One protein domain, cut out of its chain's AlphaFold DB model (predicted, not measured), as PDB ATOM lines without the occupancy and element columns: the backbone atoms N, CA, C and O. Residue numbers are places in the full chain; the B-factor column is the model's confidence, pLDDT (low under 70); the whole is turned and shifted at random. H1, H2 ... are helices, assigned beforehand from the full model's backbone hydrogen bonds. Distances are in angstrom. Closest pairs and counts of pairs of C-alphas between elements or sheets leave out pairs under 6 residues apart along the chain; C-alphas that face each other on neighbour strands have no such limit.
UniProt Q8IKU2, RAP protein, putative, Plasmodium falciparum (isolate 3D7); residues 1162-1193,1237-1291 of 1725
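This is residues 1162 to 1193 and 1237 to 1291 of the 1725 residues of the protein "RAP protein, putative" of Plasmodium falciparum (isolate 3D7) (UniProt Q8IKU2). Three helices make a small up-and-down bundle: H2 and H4 lie side by side and run the same way, and H3 runs opposite ways to both, aslant to them. The short H1 packs on residues 1254 to 1258 of H3, residues 1267 to 1272, of which 1267 belongs to H3 and the others to the link from H3 to H4, stick out, and the stretch 1237 to 1252 before H3 has no named element. The printed part has 87 residues with four named helices, H1, H2, H3 and H4 in chain order, and no named strand; the class is all helix. It is compact, with a radius of gyration of the C-alphas of 12.5 A and spans of 37 by 26 by 18 A.

H1, residues 1162 to 1166, touches H3, residues 1253 to 1267, with residues 1254 to 1258 of H3 alone; the closest C-alphas are those of Asp 1162 and Ser 1254, 5.6 A apart. H2, residues 1173 to 1189, is apart from H1, but only just, at 8.4 A between their closest C-alphas. H2, H3 and H4, residues 1274 to 1286, form a bundle, up and down, each helix running against the one before it. H2 touches H3 with its residues 1173 to 1180 alone, at a steep tilt of 42 degrees, opposite ways; the closest C-alphas, of Ile 1173 and Thr 1262, are 7.1 A apart. H2 touches H4 with 19 pairs of C-alphas within 8 A, at a shallow tilt of 22 degrees, the same way; the closest C-alphas are those of Leu 1181 and Ser 1283, 4.8 A apart. H3 and H4 are close but not clearly touching, with the C-alphas of Leu 1266 and Leu 1277 closest at 7.7 A; they run opposite ways at a tilt of 35.4 degrees, only just steep. H1 and H4 are apart. Every O i to N i+4 pair is within hydrogen-bond range in H1, H3 and H4, and 12 of 13 are in H2.

H1 begins at C-alpha 1162, (156.125, 153.117, 169.690). H2 is the longest helix, 17 residues and 24.7 A from first to last C-alpha, beginning at C-alpha 1173, (139.948, 150.340, 165.800). H3 is 21.6 A long and H4 18.2 A, ending at C-alpha 1286, (142.827, 167.572, 173.310).

The C-alphas farthest apart, of Thr 1193 and Thr 1270, are 40.6 A apart. Residues 1194 to 1236 are not printed; C-alphas 1193 and 1237 are 17.9 A apart across this cut, which falls in the link from H2 to H3. The links H1 to H2 and H3 to H4 are short. The mean pLDDT of the printed part is 84.0, with residues 1190 to 1193, 1237 to 1239 and 1270 under 70.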
ATOM      1  N   ASP A1162     155.261 153.792 170.666       92.59
ATOM      2  CA  ASP A1162     156.125 153.117 169.690       92.59
ATOM      3  C   ASP A1162     155.807 151.619 169.561       92.59
ATOM      4  O   ASP A1162     155.757 151.085 168.449       92.59
ATOM      5  N   ILE A1163     155.516 150.935 170.674       91.99
ATOM      6  CA  ILE A1163     155.101 149.524 170.654       91.99
ATOM      7  C   ILE A1163     153.753 149.348 169.939       91.99
ATOM      8  O   ILE A1163     153.609 148.438 169.117       91.99
ATOM      9  N   ILE A1164     152.773 150.226 170.189       93.77
ATOM     10  CA  ILE A1164     151.501 150.205 169.449       93.77
ATOM     11  C   ILE A1164     151.738 150.500 167.967       93.77
ATOM     12  O   ILE A1164     151.159 149.818 167.120       93.77
ATOM     13  N   LEU A1165     152.625 151.445 167.629       92.03
ATOM     14  CA  LEU A1165     152.990 151.704 166.238       92.03
ATOM     15  C   LEU A1165     153.605 150.473 165.573       92.03
ATOM     16  O   LEU A1165     153.266 150.208 164.430       92.03
ATOM     17  N   LYS A1166     154.442 149.677 166.244       87.99
ATOM     18  CA  LYS A1166     154.965 148.423 165.663       87.99
ATOM     19  C   LYS A1166     153.853 147.420 165.317       87.99
ATOM     20  O   LYS A1166     153.985 146.671 164.352       87.99
ATOM     21  N   LYS A1167     152.751 147.416 166.078       86.07
ATOM     22  CA  LYS A1167     151.611 146.487 165.930       86.07
ATOM     23  C   LYS A1167     150.380 147.102 165.246       86.07
ATOM     24  O   LYS A1167     149.315 146.484 165.224       86.07
ATOM     25  N   TYR A1168     150.501 148.304 164.680       80.75
ATOM     26  CA  TYR A1168     149.345 149.105 164.260       80.75
ATOM     27  C   TYR A1168     148.470 148.437 163.186       80.75
ATOM     28  O   TYR A1168     147.246 148.541 163.249       80.75
ATOM     29  N   CYS A1169     149.073 147.719 162.228       77.19
ATOM     30  CA  CYS A1169     148.348 147.063 161.135       77.19
ATOM     31  C   CYS A1169     147.324 146.036 161.636       77.19
ATOM     32  O   CYS A1169     146.263 145.888 161.035       77.19
ATOM     33  N   THR A1170     147.636 145.344 162.735       79.03
ATOM     34  CA  THR A1170     146.779 144.313 163.334       79.03
ATOM     35  C   THR A1170     145.846 144.859 164.414       79.03
ATOM     36  O   THR A1170     144.985 144.122 164.873       79.03
ATOM     37  N   PHE A1171     145.992 146.126 164.817       85.57
ATOM     38  CA  PHE A1171     145.229 146.720 165.916       85.57
ATOM     39  C   PHE A1171     143.789 147.061 165.496       85.57
ATOM     40  O   PHE A1171     143.544 147.846 164.566       85.57
ATOM     41  N   HIS A1172     142.811 146.500 166.197       88.28
ATOM     42  CA  HIS A1172     141.398 146.806 166.031       88.28
ATOM     43  C   HIS A1172     141.106 148.259 166.420       88.28
ATOM     44  O   HIS A1172     141.668 148.800 167.375       88.28
ATOM     45  N   ILE A1173     140.186 148.896 165.690       88.15
ATOM     46  CA  ILE A1173     139.948 150.340 165.800       88.15
ATOM     47  C   ILE A1173     139.475 150.764 167.199       88.15
ATOM     48  O   ILE A1173     139.964 151.757 167.726       88.15
ATOM     49  N   ASN A1174     138.629 149.957 167.851       89.87
ATOM     50  CA  ASN A1174     138.151 150.215 169.217       89.87
ATOM     51  C   ASN A1174     139.299 150.320 170.233       89.87
ATOM     52  O   ASN A1174     139.336 151.242 171.045       89.87
ATOM     53  N   ASN A1175     140.258 149.392 170.168       92.22
ATOM     54  CA  ASN A1175     141.405 149.366 171.075       92.22
ATOM     55  C   ASN A1175     142.327 150.566 170.815       92.22
ATOM     56  O   ASN A1175     142.841 151.177 171.752       92.22
ATOM     57  N   LEU A1176     142.489 150.933 169.540       91.52
ATOM     58  CA  LEU A1176     143.311 152.064 169.129       91.52
ATOM     59  C   LEU A1176     142.726 153.404 169.605       91.52
ATOM     60  O   LEU A1176     143.464 154.212 170.162       91.52
ATOM     61  N   CYS A1177     141.411 153.621 169.473       92.51
ATOM     62  CA  CYS A1177     140.750 154.840 169.962       92.51
ATOM     63  C   CYS A1177     140.868 155.007 171.489       92.51
ATOM     64  O   CYS A1177     141.079 156.122 171.966       92.51
ATOM     65  N   ILE A1178     140.785 153.914 172.261       88.85
ATOM     66  CA  ILE A1178     140.978 153.948 173.722       88.85
ATOM     67  C   ILE A1178     142.418 154.346 174.076       88.85
ATOM     68  O   ILE A1178     142.626 155.203 174.939       88.85
ATOM     69  N   ALA A1179     143.411 153.750 173.409       92.59
ATOM     70  CA  ALA A1179     144.822 154.045 173.657       92.59
ATOM     71  C   ALA A1179     145.183 155.490 173.270       92.59
ATOM     72  O   ALA A1179     145.814 156.200 174.054       92.59
ATOM     73  N   LEU A1180     144.722 155.956 172.103       94.64
ATOM     74  CA  LEU A1180     144.949 157.323 171.623       94.64
ATOM     75  C   LEU A1180     144.409 158.384 172.575       94.64
ATOM     76  O   LEU A1180     145.068 159.403 172.783       94.64
ATOM     77  N   LEU A1181     143.250 158.137 173.185       94.06
ATOM     78  CA  LEU A1181     142.697 159.054 174.170       94.06
ATOM     79  C   LEU A1181     143.605 159.178 175.393       94.06
ATOM     80  O   LEU A1181     143.845 160.285 175.872       94.06
ATOM     81  N   CYS A1182     144.124 158.052 175.885       93.93
ATOM     82  CA  CYS A1182     145.039 158.042 177.023       93.93
ATOM     83  C   CYS A1182     146.307 158.839 176.692       93.93
ATOM     84  O   CYS A1182     146.651 159.758 177.430       93.93
ATOM     85  N   PHE A1183     146.929 158.569 175.540       94.54
ATOM     86  CA  PHE A1183     148.089 159.323 175.059       94.54
ATOM     87  C   PHE A1183     147.803 160.822 174.953       94.54
ATOM     88  O   PHE A1183     148.545 161.633 175.499       94.54
ATOM     89  N   SER A1184     146.699 161.202 174.312       92.20
ATOM     90  CA  SER A1184     146.338 162.610 174.108       92.20
ATOM     91  C   SER A1184     146.178 163.363 175.430       92.20
ATOM     92  O   SER A1184     146.630 164.500 175.541       92.20
ATOM     93  N   ARG A1185     145.601 162.713 176.452       90.18
ATOM     94  CA  ARG A1185     145.457 163.275 177.806       90.18
ATOM     95  C   ARG A1185     146.788 163.466 178.527       90.18
ATOM     96  O   ARG A1185     146.906 164.381 179.325       90.18
ATOM     97  N   ILE A1186     147.784 162.626 178.263       87.63
ATOM     98  CA  ILE A1186     149.118 162.768 178.863       87.63
ATOM     99  C   ILE A1186     149.871 163.914 178.198       87.63
ATOM    100  O   ILE A1186     150.379 164.807 178.873       87.63
ATOM    101  N   TYR A1187     149.907 163.931 176.865       87.92
ATOM    102  CA  TYR A1187     150.682 164.936 176.143       87.92
ATOM    103  C   TYR A1187     150.089 166.344 176.244       87.92
ATOM    104  O   TYR A1187     150.851 167.304 176.200       87.92
ATOM    105  N   CYS A1188     148.772 166.497 176.434       80.06
ATOM    106  CA  CYS A1188     148.188 167.826 176.640       80.06
ATOM    107  C   CYS A1188     148.504 168.426 178.026       80.06
ATOM    108  O   CYS A1188     148.458 169.649 178.174       80.06
ATOM    109  N   LEU A1189     148.857 167.598 179.023       74.05
ATOM    110  CA  LEU A1189     149.277 168.048 180.358       74.05
ATOM    111  C   LEU A1189     150.729 168.545 180.369       74.05
ATOM    112  O   LEU A1189     151.057 169.495 181.083       74.05
ATOM    113  N   HIS A1190     151.599 167.948 179.555       65.94
ATOM    114  CA  HIS A1190     152.976 168.406 179.407       65.94
ATOM    115  C   HIS A1190     153.023 169.611 178.460       65.94
ATOM    116  O   HIS A1190     153.058 169.471 177.237       65.94
ATOM    117  N   LYS A1191     153.030 170.824 179.036       52.17
ATOM    118  CA  LYS A1191     153.322 172.057 178.286       52.17
ATOM    119  C   LYS A1191     154.598 171.845 177.476       52.17
ATOM    120  O   LYS A1191     155.571 171.319 178.012       52.17
ATOM    121  N   ALA A1192     154.585 172.268 176.210       44.27
ATOM    122  CA  ALA A1192     155.763 172.224 175.359       44.27
ATOM    123  C   ALA A1192     156.953 172.826 176.111       44.27
ATOM    124  O   ALA A1192     156.967 174.017 176.437       44.27
ATOM    125  N   THR A1193     157.931 171.979 176.423       38.20
ATOM    126  CA  THR A1193     159.268 172.422 176.794       38.20
ATOM    127  C   THR A1193     159.727 173.389 175.713       38.20
ATOM    128  O   THR A1193     159.437 173.169 174.538       38.20
ATOM    129  N   ASP A1237     146.558 181.669 171.019       45.11
ATOM    130  CA  ASP A1237     145.110 181.708 170.864       45.11
ATOM    131  C   ASP A1237     144.506 180.303 170.699       45.11
ATOM    132  O   ASP A1237     145.105 179.443 170.041       45.11
ATOM    133  N   ASP A1238     143.317 180.077 171.262       51.83
ATOM    134  CA  ASP A1238     142.586 178.796 171.366       51.83
ATOM    135  C   ASP A1238     142.219 178.108 170.030       51.83
ATOM    136  O   ASP A1238     141.468 177.132 169.996       51.83
ATOM    137  N   TYR A1239     142.778 178.566 168.913       63.12
ATOM    138  CA  TYR A1239     142.577 177.984 167.597       63.12
ATOM    139  C   TYR A1239     143.221 176.603 167.448       63.12
ATOM    140  O   TYR A1239     144.351 176.346 167.873       63.12
ATOM    141  N   LEU A1240     142.489 175.725 166.764       74.91
ATOM    142  CA  LEU A1240     142.941 174.402 166.358       74.91
ATOM    143  C   LEU A1240     143.954 174.493 165.199       74.91
ATOM    144  O   LEU A1240     143.726 175.179 164.203       74.91
ATOM    145  N   GLU A1241     145.047 173.740 165.289       80.03
ATOM    146  CA  GLU A1241     146.086 173.660 164.260       80.03
ATOM    147  C   GLU A1241     145.643 172.778 163.083       80.03
ATOM    148  O   GLU A1241     145.225 171.635 163.269       80.03
ATOM    149  N   LYS A1242     145.793 173.264 161.844       77.57
ATOM    150  CA  LYS A1242     145.362 172.537 160.628       77.57
ATOM    151  C   LYS A1242     146.146 171.253 160.350       77.57
ATOM    152  O   LYS A1242     145.655 170.378 159.642       77.57
ATOM    153  N   ASN A1243     147.383 171.148 160.837       77.40
ATOM    154  CA  ASN A1243     148.253 170.008 160.567       77.40
ATOM    155  C   ASN A1243     148.861 169.480 161.863       77.40
ATOM    156  O   ASN A1243     149.518 170.215 162.593       77.40
ATOM    157  N   ILE A1244     148.728 168.175 162.093       81.59
ATOM    158  CA  ILE A1244     149.333 167.480 163.234       81.59
ATOM    159  C   ILE A1244     150.861 167.634 163.304       81.59
ATOM    160  O   ILE A1244     151.452 167.511 164.377       81.59
ATOM    161  N   SER A1245     151.531 167.914 162.179       76.78
ATOM    162  CA  SER A1245     152.966 168.219 162.181       76.78
ATOM    163  C   SER A1245     153.298 169.465 163.007       76.78
ATOM    164  O   SER A1245     154.369 169.489 163.609       76.78
ATOM    165  N   MET A1246     152.367 170.422 163.070       73.20
ATOM    166  CA  MET A1246     152.439 171.686 163.806       73.20
ATOM    167  C   MET A1246     151.750 171.613 165.177       73.20
ATOM    168  O   MET A1246     151.463 172.652 165.764       73.20
ATOM    169  N   CYS A1247     151.454 170.408 165.688       80.39
ATOM    170  CA  CYS A1247     150.864 170.247 167.018       80.39
ATOM    171  C   CYS A1247     151.696 171.011 168.058       80.39
ATOM    172  O   CYS A1247     152.921 170.898 168.090       80.39
ATOM    173  N   ARG A1248     151.012 171.803 168.890       72.35
ATOM    174  CA  ARG A1248     151.647 172.680 169.884       72.35
ATOM    175  C   ARG A1248     152.267 171.912 171.044       72.35
ATOM    176  O   ARG A1248     153.107 172.469 171.738       72.35
ATOM    177  N   TYR A1249     151.839 170.672 171.263       83.82
ATOM    178  CA  TYR A1249     152.399 169.785 172.273       83.82
ATOM    179  C   TYR A1249     153.565 168.995 171.684       83.82
ATOM    180  O   TYR A1249     153.537 168.586 170.520       83.82
ATOM    181  N   ASP A1250     154.581 168.749 172.506       81.67
ATOM    182  CA  ASP A1250     155.713 167.910 172.128       81.67
ATOM    183  C   ASP A1250     155.280 166.433 172.116       81.67
ATOM    184  O   ASP A1250     155.337 165.748 173.138       81.67
ATOM    185  N   ILE A1251     154.768 165.976 170.971       86.72
ATOM    186  CA  ILE A1251     154.258 164.615 170.757       86.72
ATOM    187  C   ILE A1251     155.232 163.761 169.930       86.72
ATOM    188  O   ILE A1251     155.786 164.255 168.936       86.72
ATOM    189  N   PRO A1252     155.381 162.460 170.244       88.44
ATOM    190  CA  PRO A1252     156.279 161.579 169.512       88.44
ATOM    191  C   PRO A1252     155.814 161.372 168.064       88.44
ATOM    192  O   PRO A1252     154.620 161.422 167.735       88.44
ATOM    193  N   LEU A1253     156.768 161.099 167.166       87.69
ATOM    194  CA  LEU A1253     156.478 160.843 165.750       87.69
ATOM    195  C   LEU A1253     155.531 159.644 165.569       87.69
ATOM    196  O   LEU A1253     154.740 159.619 164.620       87.69
ATOM    197  N   SER A1254     155.579 158.675 166.484       90.94
ATOM    198  CA  SER A1254     154.681 157.525 166.494       90.94
ATOM    199  C   SER A1254     153.225 157.913 166.696       90.94
ATOM    200  O   SER A1254     152.382 157.467 165.917       90.94
ATOM    201  N   LEU A1255     152.925 158.828 167.623       92.55
ATOM    202  CA  LEU A1255     151.560 159.317 167.825       92.55
ATOM    203  C   LEU A1255     151.034 160.032 166.575       92.55
ATOM    204  O   LEU A1255     149.903 159.788 166.147       92.55
ATOM    205  N   LYS A1256     151.879 160.844 165.918       91.36
ATOM    206  CA  LYS A1256     151.527 161.512 164.650       91.36
ATOM    207  C   LYS A1256     151.143 160.503 163.561       91.36
ATOM    208  O   LYS A1256     150.193 160.734 162.810       91.36
ATOM    209  N   LYS A1257     151.871 159.385 163.463       90.81
ATOM    210  CA  LYS A1257     151.580 158.302 162.508       90.81
ATOM    211  C   LYS A1257     150.305 157.538 162.883       90.81
ATOM    212  O   LYS A1257     149.476 157.302 162.005       90.81
ATOM    213  N   LEU A1258     150.117 157.208 164.164       92.52
ATOM    214  CA  LEU A1258     148.936 156.490 164.654       92.52
ATOM    215  C   LEU A1258     147.640 157.277 164.442       92.52
ATOM    216  O   LEU A1258     146.649 156.696 164.002       92.52
ATOM    217  N   ILE A1259     147.641 158.592 164.677       91.92
ATOM    218  CA  ILE A1259     146.462 159.439 164.436       91.92
ATOM    219  C   ILE A1259     146.090 159.440 162.951       91.92
ATOM    220  O   ILE A1259     144.940 159.161 162.617       91.92
ATOM    221  N   LYS A1260     147.062 159.649 162.050       89.54
ATOM    222  CA  LYS A1260     146.822 159.596 160.595       89.54
ATOM    223  C   LYS A1260     146.299 158.233 160.136       89.54
ATOM    224  O   LYS A1260     145.451 158.162 159.252       89.54
ATOM    225  N   TYR A1261     146.815 157.147 160.709       89.46
ATOM    226  CA  TYR A1261     146.338 155.799 160.406       89.46
ATOM    227  C   TYR A1261     144.898 155.579 160.889       89.46
ATOM    228  O   TYR A1261     144.065 155.079 160.136       89.46
ATOM    229  N   THR A1262     144.595 155.992 162.121       89.91
ATOM    230  CA  THR A1262     143.265 155.835 162.728       89.91
ATOM    231  C   THR A1262     142.216 156.650 161.987       89.91
ATOM    232  O   THR A1262     141.143 156.132 161.701       89.91
ATOM    233  N   GLU A1263     142.550 157.884 161.602       89.86
ATOM    234  CA  GLU A1263     141.697 158.728 160.767       89.86
ATOM    235  C   GLU A1263     141.342 158.030 159.449       89.86
ATOM    236  O   GLU A1263     140.165 157.911 159.118       89.86
ATOM    237  N   LYS A1264     142.342 157.506 158.721       88.65
ATOM    238  CA  LYS A1264     142.100 156.765 157.471       88.65
ATOM    239  C   LYS A1264     141.174 155.566 157.687       88.65
ATOM    240  O   LYS A1264     140.285 155.352 156.873       88.65
ATOM    241  N   LYS A1265     141.366 154.819 158.780       86.18
ATOM    242  CA  LYS A1265     140.572 153.625 159.114       86.18
ATOM    243  C   LYS A1265     139.134 153.966 159.527       86.18
ATOM    244  O   LYS A1265     138.219 153.225 159.190       86.18
ATOM    245  N   LEU A1266     138.928 155.079 160.238       86.29
ATOM    246  CA  LEU A1266     137.592 155.583 160.578       86.29
ATOM    247  C   LEU A1266     136.842 156.042 159.325       86.29
ATOM    248  O   LEU A1266     135.683 155.686 159.158       86.29
ATOM    249  N   LEU A1267     137.510 156.781 158.435       84.63
ATOM    250  CA  LEU A1267     136.907 157.303 157.204       84.63
ATOM    251  C   LEU A1267     136.625 156.218 156.151       84.63
ATOM    252  O   LEU A1267     135.752 156.414 155.312       84.63
ATOM    253  N   SER A1268     137.345 155.091 156.170       81.50
ATOM    254  CA  SER A1268     137.113 153.977 155.236       81.50
ATOM    255  C   SER A1268     135.955 153.055 155.632       81.50
ATOM    256  O   SER A1268     135.544 152.225 154.825       81.50
ATOM    257  N   ASN A1269     135.461 153.139 156.870       76.64
ATOM    258  CA  ASN A1269     134.399 152.261 157.354       76.64
ATOM    259  C   ASN A1269     133.022 152.784 156.926       76.64
ATOM    260  O   ASN A1269     132.688 153.934 157.187       76.64
ATOM    261  N   THR A1270     132.199 151.917 156.332       69.21
ATOM    262  CA  THR A1270     130.820 152.254 155.931       69.21
ATOM    263  C   THR A1270     129.875 152.399 157.123       69.21
ATOM    264  O   THR A1270     129.004 153.260 157.102       69.21
ATOM    265  N   ASN A1271     130.075 151.600 158.179       76.62
ATOM    266  CA  ASN A1271     129.350 151.696 159.447       76.62
ATOM    267  C   ASN A1271     130.293 152.198 160.546       76.62
ATOM    268  O   ASN A1271     131.163 151.458 161.017       76.62
ATOM    269  N   ILE A1272     130.130 153.456 160.950       78.19
ATOM    270  CA  ILE A1272     130.982 154.101 161.953       78.19
ATOM    271  C   ILE A1272     130.410 153.852 163.347       78.19
ATOM    272  O   ILE A1272     129.253 154.139 163.636       78.19
ATOM    273  N   ASP A1273     131.240 153.328 164.244       86.34
ATOM    274  CA  ASP A1273     130.880 153.202 165.653       86.34
ATOM    275  C   ASP A1273     130.980 154.571 166.350       86.34
ATOM    276  O   ASP A1273     132.051 155.189 166.399       86.34
ATOM    277  N   PHE A1274     129.859 155.039 166.904       85.91
ATOM    278  CA  PHE A1274     129.756 156.359 167.531       85.91
ATOM    279  C   PHE A1274     130.689 156.538 168.740       85.91
ATOM    280  O   PHE A1274     131.232 157.626 168.937       85.91
ATOM    281  N   TYR A1275     130.935 155.486 169.531       88.61
ATOM    282  CA  TYR A1275     131.824 155.553 170.697       88.61
ATOM    283  C   TYR A1275     133.274 155.768 170.260       88.61
ATOM    284  O   TYR A1275     133.979 156.616 170.814       88.61
ATOM    285  N   ASN A1276     133.711 155.035 169.233       90.92
ATOM    286  CA  ASN A1276     135.045 155.192 168.656       90.92
ATOM    287  C   ASN A1276     135.249 156.585 168.063       90.92
ATOM    288  O   ASN A1276     136.317 157.171 168.253       90.92
ATOM    289  N   LEU A1277     134.231 157.115 167.375       91.46
ATOM    290  CA  LEU A1277     134.253 158.472 166.839       91.46
ATOM    291  C   LEU A1277     134.377 159.507 167.964       91.46
ATOM    292  O   LEU A1277     135.235 160.382 167.878       91.46
ATOM    293  N   CYS A1278     133.598 159.372 169.044       91.29
ATOM    294  CA  CYS A1278     133.672 160.262 170.206       91.29
ATOM    295  C   CYS A1278     135.069 160.269 170.842       91.29
ATOM    296  O   CYS A1278     135.634 161.337 171.064       91.29
ATOM    297  N   TYR A1279     135.659 159.097 171.106       92.57
ATOM    298  CA  TYR A1279     136.997 159.019 171.705       92.57
ATOM    299  C   TYR A1279     138.095 159.558 170.787       92.57
ATOM    300  O   TYR A1279     139.048 160.185 171.260       92.57
ATOM    301  N   PHE A1280     137.970 159.351 169.475       94.31
ATOM    302  CA  PHE A1280     138.923 159.899 168.521       94.31
ATOM    303  C   PHE A1280     138.798 161.424 168.390       94.31
ATOM    304  O   PHE A1280     139.815 162.115 168.420       94.31
ATOM    305  N   MET A1281     137.571 161.955 168.331       92.67
ATOM    306  CA  MET A1281     137.301 163.398 168.348       92.67
ATOM    307  C   MET A1281     137.836 164.055 169.625       92.67
ATOM    308  O   MET A1281     138.490 165.095 169.550       92.67
ATOM    309  N   GLU A1282     137.642 163.422 170.785       93.63
ATOM    310  CA  GLU A1282     138.202 163.883 172.061       93.63
ATOM    311  C   GLU A1282     139.739 163.921 171.997       93.63
ATOM    312  O   GLU A1282     140.349 164.916 172.383       93.63
ATOM    313  N   SER A1283     140.367 162.889 171.422       93.57
ATOM    314  CA  SER A1283     141.826 162.802 171.263       93.57
ATOM    315  C   SER A1283     142.400 163.951 170.421       93.57
ATOM    316  O   SER A1283     143.310 164.651 170.863       93.57
ATOM    317  N   ILE A1284     141.856 164.192 169.222       92.02
ATOM    318  CA  ILE A1284     142.354 165.261 168.336       92.02
ATOM    319  C   ILE A1284     142.062 166.661 168.892       92.02
ATOM    320  O   ILE A1284     142.879 167.566 168.717       92.02
ATOM    321  N   THR A1285     140.941 166.828 169.603       90.86
ATOM    322  CA  THR A1285     140.566 168.101 170.234       90.86
ATOM    323  C   THR A1285     141.499 168.420 171.403       90.86
ATOM    324  O   THR A1285     141.985 169.546 171.502       90.86
ATOM    325  N   LEU A1286     141.834 167.426 172.238       90.06
ATOM    326  CA  LEU A1286     142.827 167.572 173.310       90.06
ATOM    327  C   LEU A1286     144.205 167.970 172.772       90.06
ATOM    328  O   LEU A1286     144.886 168.787 173.382       90.06
ATOM    329  N   LEU A1287     144.596 167.441 171.609       89.36
ATOM    330  CA  LEU A1287     145.840 167.806 170.922       89.36
ATOM    331  C   LEU A1287     145.752 169.124 170.131       89.36
ATOM    332  O   LEU A1287     146.736 169.518 169.499       89.36
ATOM    333  N   LYS A1288     144.599 169.806 170.176       86.52
ATOM    334  CA  LYS A1288     144.300 171.069 169.485       86.52
ATOM    335  C   LYS A1288     144.501 170.982 167.966       86.52
ATOM    336  O   LYS A1288     145.099 171.870 167.366       86.52
ATOM    337  N   ILE A1289     144.012 169.910 167.334       87.97
ATOM    338  CA  ILE A1289     144.131 169.674 165.884       87.97
ATOM    339  C   ILE A1289     142.776 169.860 165.194       87.97
ATOM    340  O   ILE A1289     141.770 169.285 165.606       87.97
ATOM    341  N   GLN A1290     142.761 170.618 164.097       85.02
ATOM    342  CA  GLN A1290     141.580 170.839 163.269       85.02
ATOM    343  C   GLN A1290     141.442 169.730 162.223       85.02
ATOM    344  O   GLN A1290     142.329 169.536 161.393       85.02
ATOM    345  N   ASN A1291     140.287 169.061 162.189       87.53
ATOM    346  CA  ASN A1291     139.948 168.106 161.139       87.53
ATOM    347  C   ASN A1291     138.521 168.330 160.621       87.53
ATOM    348  O   ASN A1291     137.538 167.848 161.182       87.53
TER     349      ASN A1291